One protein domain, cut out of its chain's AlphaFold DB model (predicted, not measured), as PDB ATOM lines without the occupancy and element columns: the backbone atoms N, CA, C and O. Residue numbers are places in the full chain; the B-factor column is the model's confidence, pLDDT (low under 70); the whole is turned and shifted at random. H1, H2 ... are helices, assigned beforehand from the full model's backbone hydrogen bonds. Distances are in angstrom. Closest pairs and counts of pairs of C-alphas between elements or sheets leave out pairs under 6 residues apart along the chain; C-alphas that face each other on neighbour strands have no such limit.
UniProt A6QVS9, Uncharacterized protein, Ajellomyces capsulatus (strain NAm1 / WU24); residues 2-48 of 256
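This is residues 2 to 48 of the 256 residues of an uncharacterized protein of Ajellomyces capsulatus (strain NAm1 / WU24) (UniProt A6QVS9). One long helix, H2, makes the length of the model, and a short helix, H1, meets it near one end in an L-shaped corner. Residues 24 to 48, of which 24 to 47 belong to H2, stick out as a free arm. The printed part has 47 residues with two named helices, H1 then H2, and no named strand; the class is all helix. It is extended, with a radius of gyration of the C-alphas of 16.0 A and spans of 49 by 20 by 10 A.

H2, residues 17 to 47, touches H1, residues 2 to 13, with residues 19 to 23 alone. H1 touches it with residues 8 to 12 alone. Their closest C-alphas, of Cys 12 and Ile 20, are 5.4 A apart. They run opposite ways at a steep tilt of 58 degrees. In H1 and H2 every O i to N i+4 pair is within hydrogen-bond range.

H2 measures 44.4 A from C-alpha 17 to C-alpha 47 at (-10.264, -1.350, 123.851). H1 measures 16.9 A, beginning at C-alpha 2 at (-10.523, 7.394, 85.942).

The C-alphas farthest apart, of Gln 14 and His 48, are 49.7 A apart. The printed part has no cut, and the link from H1 to H2 is tight. Mean pLDDT of the printed part is 87.1; residues 2 and 48 are under 70.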
ATOM      1  N   LEU A   2      -9.826   8.452  86.700       64.25
ATOM      2  CA  LEU A   2     -10.523   7.394  85.942       64.25
ATOM      3  C   LEU A   2      -9.877   7.013  84.592       64.25
ATOM      4  O   LEU A   2      -9.782   5.831  84.290       64.25
ATOM      5  N   ARG A   3      -9.355   7.983  83.822       74.62
ATOM      6  CA  ARG A   3      -8.713   7.725  82.513       74.62
ATOM      7  C   ARG A   3      -7.524   6.753  82.610       74.62
ATOM      8  O   ARG A   3      -7.485   5.764  81.900       74.62
ATOM      9  N   LYS A   4      -6.647   6.956  83.599       78.50
ATOM     10  CA  LYS A   4      -5.468   6.105  83.848       78.50
ATOM     11  C   LYS A   4      -5.820   4.678  84.294       78.50
ATOM     12  O   LYS A   4      -5.035   3.767  84.073       78.50
ATOM     13  N   ALA A   5      -6.964   4.487  84.952       80.00
ATOM     14  CA  ALA A   5      -7.430   3.162  85.361       80.00
ATOM     15  C   ALA A   5      -8.009   2.379  84.171       80.00
ATOM     16  O   ALA A   5      -7.772   1.182  84.056       80.00
ATOM     17  N   LEU A   6      -8.718   3.071  83.271       83.44
ATOM     18  CA  LEU A   6      -9.224   2.488  82.030       83.44
ATOM     19  C   LEU A   6      -8.072   2.060  81.109       83.44
ATOM     20  O   LEU A   6      -8.097   0.951  80.587       83.44
ATOM     21  N   ASP A   7      -7.040   2.901  80.987       84.69
ATOM     22  CA  ASP A   7      -5.832   2.592  80.212       84.69
ATOM     23  C   ASP A   7      -5.112   1.352  80.775       84.69
ATOM     24  O   ASP A   7      -4.721   0.468  80.022       84.69
ATOM     25  N   LEU A   8      -5.019   1.228  82.105       85.50
ATOM     26  CA  LEU A   8      -4.416   0.068  82.770       85.50
ATOM     27  C   LEU A   8      -5.210  -1.225  82.524       85.50
ATOM     28  O   LEU A   8      -4.614  -2.262  82.244       85.50
ATOM     29  N   LEU A   9      -6.542  -1.166  82.571       85.62
ATOM     30  CA  LEU A   9      -7.399  -2.307  82.236       85.62
ATOM     31  C   LEU A   9      -7.279  -2.686  80.756       85.62
ATOM     32  O   LEU A   9      -7.201  -3.870  80.434       85.62
ATOM     33  N   HIS A  10      -7.200  -1.701  79.859       85.75
ATOM     34  CA  HIS A  10      -7.021  -1.945  78.430       85.75
ATOM     35  C   HIS A  10      -5.657  -2.591  78.127       85.75
ATOM     36  O   HIS A  10      -5.589  -3.576  77.393       85.75
ATOM     37  N   SER A  11      -4.577  -2.140  78.768       83.75
ATOM     38  CA  SER A  11      -3.259  -2.781  78.657       83.75
ATOM     39  C   SER A  11      -3.221  -4.196  79.255       83.75
ATOM     40  O   SER A  11      -2.514  -5.053  78.729       83.75
ATOM     41  N   CYS A  12      -4.031  -4.492  80.281       83.38
ATOM     42  CA  CYS A  12      -4.213  -5.865  80.774       83.38
ATOM     43  C   CYS A  12      -4.934  -6.754  79.749       83.38
ATOM     44  O   CYS A  12      -4.550  -7.906  79.567       83.38
ATOM     45  N   THR A  13      -5.943  -6.230  79.037       87.75
ATOM     46  CA  THR A  13      -6.629  -6.988  77.967       87.75
ATOM     47  C   THR A  13      -5.716  -7.309  76.782       87.75
ATOM     48  O   THR A  13      -5.952  -8.285  76.079       87.75
ATOM     49  N   GLN A  14      -4.645  -6.532  76.599       88.75
ATOM     50  CA  GLN A  14      -3.594  -6.770  75.605       88.75
ATOM     51  C   GLN A  14      -2.485  -7.718  76.111       88.75
ATOM     52  O   GLN A  14      -1.447  -7.836  75.467       88.75
ATOM     53  N   ALA A  15      -2.694  -8.391  77.251       81.94
ATOM     54  CA  ALA A  15      -1.774  -9.349  77.872       81.94
ATOM     55  C   ALA A  15      -0.380  -8.786  78.225       81.94
ATOM     56  O   ALA A  15       0.596  -9.533  78.279       81.94
ATOM     57  N   ASN A  16      -0.270  -7.479  78.495       87.69
ATOM     58  CA  ASN A  16       0.986  -6.890  78.955       87.69
ATOM     59  C   ASN A  16       1.274  -7.321  80.414       87.69
ATOM     60  O   ASN A  16       0.504  -6.937  81.305       87.69
ATOM     61  N   PRO A  17       2.363  -8.070  80.683       85.69
ATOM     62  CA  PRO A  17       2.641  -8.633  82.006       85.69
ATOM     63  C   PRO A  17       2.796  -7.554  83.085       85.69
ATOM     64  O   PRO A  17       2.220  -7.675  84.161       85.69
ATOM     65  N   GLU A  18       3.441  -6.427  82.770       87.31
ATOM     66  CA  GLU A  18       3.665  -5.342  83.739       87.31
ATOM     67  C   GLU A  18       2.356  -4.688  84.209       87.31
ATOM     68  O   GLU A  18       2.235  -4.219  85.343       87.31
ATOM     69  N   SER A  19       1.358  -4.631  83.321       86.12
ATOM     70  CA  SER A  19       0.047  -4.062  83.646       86.12
ATOM     71  C   SER A  19      -0.766  -5.008  84.529       86.12
ATOM     72  O   SER A  19      -1.468  -4.540  85.427       86.12
ATOM     73  N   ILE A  20      -0.627  -6.319  84.306       87.94
ATOM     74  CA  ILE A  20      -1.270  -7.374  85.095       87.94
ATOM     75  C   ILE A  20      -0.675  -7.410  86.507       87.94
ATOM     76  O   ILE A  20      -1.434  -7.307  87.469       87.94
ATOM     77  N   ASP A  21       0.653  -7.416  86.643       88.88
ATOM     78  CA  ASP A  21       1.341  -7.383  87.945       88.88
ATOM     79  C   ASP A  21       0.974  -6.118  88.740       88.88
ATOM     80  O   ASP A  21       0.754  -6.120  89.959       88.88
ATOM     81  N   ARG A  22       0.842  -4.989  88.035       89.31
ATOM     82  CA  ARG A  22       0.401  -3.733  88.639       89.31
ATOM     83  C   ARG A  22      -1.056  -3.792  89.099       89.31
ATOM     84  O   ARG A  22      -1.374  -3.226  90.142       89.31
ATOM     85  N   LEU A  23      -1.942  -4.447  88.353       89.94
ATOM     86  CA  LEU A  23      -3.325  -4.658  88.779       89.94
ATOM     87  C   LEU A  23      -3.375  -5.580  90.000       89.94
ATOM     88  O   LEU A  23      -4.048  -5.251  90.977       89.94
ATOM     89  N   GLU A  24      -2.627  -6.680  89.973       91.44
ATOM     90  CA  GLU A  24      -2.560  -7.651  91.064       91.44
ATOM     91  C   GLU A  24      -2.077  -6.995  92.362       91.44
ATOM     92  O   GLU A  24      -2.753  -7.085  93.387       91.44
ATOM     93  N   SER A  25      -0.996  -6.212  92.300       92.94
ATOM     94  CA  SER A  25      -0.478  -5.478  93.461       92.94
ATOM     95  C   SER A  25      -1.465  -4.442  94.016       92.94
ATOM     96  O   SER A  25      -1.560  -4.262  95.233       92.94
ATOM     97  N   ILE A  26      -2.249  -3.771  93.160       92.75
ATOM     98  CA  ILE A  26      -3.309  -2.847  93.601       92.75
ATOM     99  C   ILE A  26      -4.428  -3.616  94.311       92.75
ATOM    100  O   ILE A  26      -4.917  -3.167  95.352       92.75
ATOM    101  N   VAL A  27      -4.821  -4.771  93.773       93.56
ATOM    102  CA  VAL A  27      -5.862  -5.625  94.352       93.56
ATOM    103  C   VAL A  27      -5.408  -6.197  95.695       93.56
ATOM    104  O   VAL A  27      -6.136  -6.061  96.679       93.56
ATOM    105  N   GLN A  28      -4.194  -6.745  95.786       94.44
ATOM    106  CA  GLN A  28      -3.607  -7.221  97.044       94.44
ATOM    107  C   GLN A  28      -3.520  -6.098  98.078       94.44
ATOM    108  O   GLN A  28      -3.997  -6.260  99.200       94.44
ATOM    109  N   ARG A  29      -3.064  -4.903  97.686       94.44
ATOM    110  CA  ARG A  29      -3.033  -3.737  98.580       94.44
ATOM    111  C   ARG A  29      -4.421  -3.342  99.087       94.44
ATOM    112  O   ARG A  29      -4.555  -2.922 100.238       94.44
ATOM    113  N   ALA A  30      -5.460  -3.460  98.261       94.19
ATOM    114  CA  ALA A  30      -6.836  -3.197  98.677       94.19
ATOM    115  C   ALA A  30      -7.350  -4.256  99.671       94.19
ATOM    116  O   ALA A  30      -8.012  -3.903 100.653       94.19
ATOM    117  N   PHE A  31      -7.014  -5.534  99.459       95.94
ATOM    118  CA  PHE A  31      -7.327  -6.614 100.399       95.94
ATOM    119  C   PHE A  31      -6.609  -6.436 101.741       95.94
ATOM    120  O   PHE A  31      -7.254  -6.515 102.789       95.94
ATOM    121  N   ASP A  32      -5.320  -6.104 101.729       94.94
ATOM    122  CA  ASP A  32      -4.537  -5.843 102.940       94.94
ATOM    123  C   ASP A  32      -5.065  -4.632 103.710       94.94
ATOM    124  O   ASP A  32      -5.194  -4.653 104.935       94.94
ATOM    125  N   LEU A  33      -5.449  -3.567 103.006       95.44
ATOM    126  CA  LEU A  33      -6.055  -2.397 103.632       95.44
ATOM    127  C   LEU A  33      -7.391  -2.757 104.292       95.44
ATOM    128  O   LEU A  33      -7.649  -2.351 105.425       95.44
ATOM    129  N   LYS A  34      -8.223  -3.573 103.633       94.88
ATOM    130  CA  LYS A  34      -9.486  -4.057 104.205       94.88
ATOM    131  C   LYS A  34      -9.248  -4.894 105.463       94.88
ATOM    132  O   LYS A  34      -9.904  -4.647 106.476       94.88
ATOM    133  N   THR A  35      -8.320  -5.851 105.435       95.56
ATOM    134  CA  THR A  35      -8.024  -6.695 106.606       95.56
ATOM    135  C   THR A  35      -7.463  -5.872 107.767       95.56
ATOM    136  O   THR A  35      -7.891  -6.056 108.905       95.56
ATOM    137  N   ASN A  36      -6.601  -4.892 107.493       94.69
ATOM    138  CA  ASN A  36      -6.067  -3.982 108.507       94.69
ATOM    139  C   ASN A  36      -7.138  -3.051 109.100       94.69
ATOM    140  O   ASN A  36      -7.144  -2.809 110.310       94.69
ATOM    141  N   ILE A  37      -8.096  -2.570 108.298       93.62
ATOM    142  CA  ILE A  37      -9.256  -1.821 108.813       93.62
ATOM    143  C   ILE A  37     -10.123  -2.710 109.713       93.62
ATOM    144  O   ILE A  37     -10.556  -2.262 110.771       93.62
ATOM    145  N   HIS A  38     -10.369  -3.964 109.333       92.12
ATOM    146  CA  HIS A  38     -11.126  -4.888 110.182       92.12
ATOM    147  C   HIS A  38     -10.408  -5.159 111.508       92.12
ATOM    148  O   HIS A  38     -11.009  -4.962 112.560       92.12
ATOM    149  N   ARG A  39      -9.110  -5.485 111.474       92.12
ATOM    150  CA  ARG A  39      -8.304  -5.696 112.687       92.12
ATOM    151  C   ARG A  39      -8.256  -4.460 113.579       92.12
ATOM    152  O   ARG A  39      -8.431  -4.570 114.785       92.12
ATOM    153  N   SER A  40      -8.046  -3.271 113.012       90.00
ATOM    154  CA  SER A  40      -8.026  -2.029 113.800       90.00
ATOM    155  C   SER A  40      -9.386  -1.728 114.429       90.00
ATOM    156  O   SER A  40      -9.427  -1.327 115.588       90.00
ATOM    157  N   ARG A  41     -10.496  -1.994 113.729       86.94
ATOM    158  CA  ARG A  41     -11.848  -1.895 114.299       86.94
ATOM    159  C   ARG A  41     -12.084  -2.907 115.416       86.94
ATOM    160  O   ARG A  41     -12.703  -2.551 116.409       86.94
ATOM    161  N   GLU A  42     -11.588  -4.134 115.284       86.19
ATOM    162  CA  GLU A  42     -11.670  -5.156 116.336       86.19
ATOM    163  C   GLU A  42     -10.854  -4.763 117.572       86.19
ATOM    164  O   GLU A  42     -11.367  -4.826 118.688       86.19
ATOM    165  N   ILE A  43      -9.624  -4.277 117.382       86.94
ATOM    166  CA  ILE A  43      -8.767  -3.767 118.463       86.94
ATOM    167  C   ILE A  43      -9.432  -2.566 119.145       86.94
ATOM    168  O   ILE A  43      -9.509  -2.520 120.371       86.94
ATOM    169  N   GLN A  44      -9.974  -1.624 118.369       84.38
ATOM    170  CA  GLN A  44     -10.707  -0.475 118.900       84.38
ATOM    171  C   GLN A  44     -11.981  -0.897 119.635       84.38
ATOM    172  O   GLN A  44     -12.264  -0.342 120.687       84.38
ATOM    173  N   ALA A  45     -12.732  -1.887 119.146       79.44
ATOM    174  CA  ALA A  45     -13.921  -2.401 119.828       79.44
ATOM    175  C   ALA A  45     -13.577  -3.156 121.125       79.44
ATOM    176  O   ALA A  45     -14.332  -3.090 122.094       79.44
ATOM    177  N   ALA A  46     -12.432  -3.844 121.166       78.06
ATOM    178  CA  ALA A  46     -11.928  -4.504 122.366       78.06
ATOM    179  C   ALA A  46     -11.424  -3.498 123.416       78.06
ATOM    180  O   ALA A  46     -11.660  -3.686 124.610       78.06
ATOM    181  N   GLN A  47     -10.762  -2.422 122.980       80.44
ATOM    182  CA  GLN A  47     -10.264  -1.350 123.851       80.44
ATOM    183  C   GLN A  47     -11.388  -0.415 124.318       80.44
ATOM    184  O   GLN A  47     -11.441  -0.031 125.485       80.44
ATOM    185  N   HIS A  48     -12.317  -0.072 123.428       67.12
ATOM    186  CA  HIS A  48     -13.444   0.806 123.701       67.12
ATOM    187  C   HIS A  48     -14.703  -0.023 123.971       67.12
ATOM    188  O   HIS A  48     -15.589  -0.167 123.124       67.12
TER     189      HIS A  48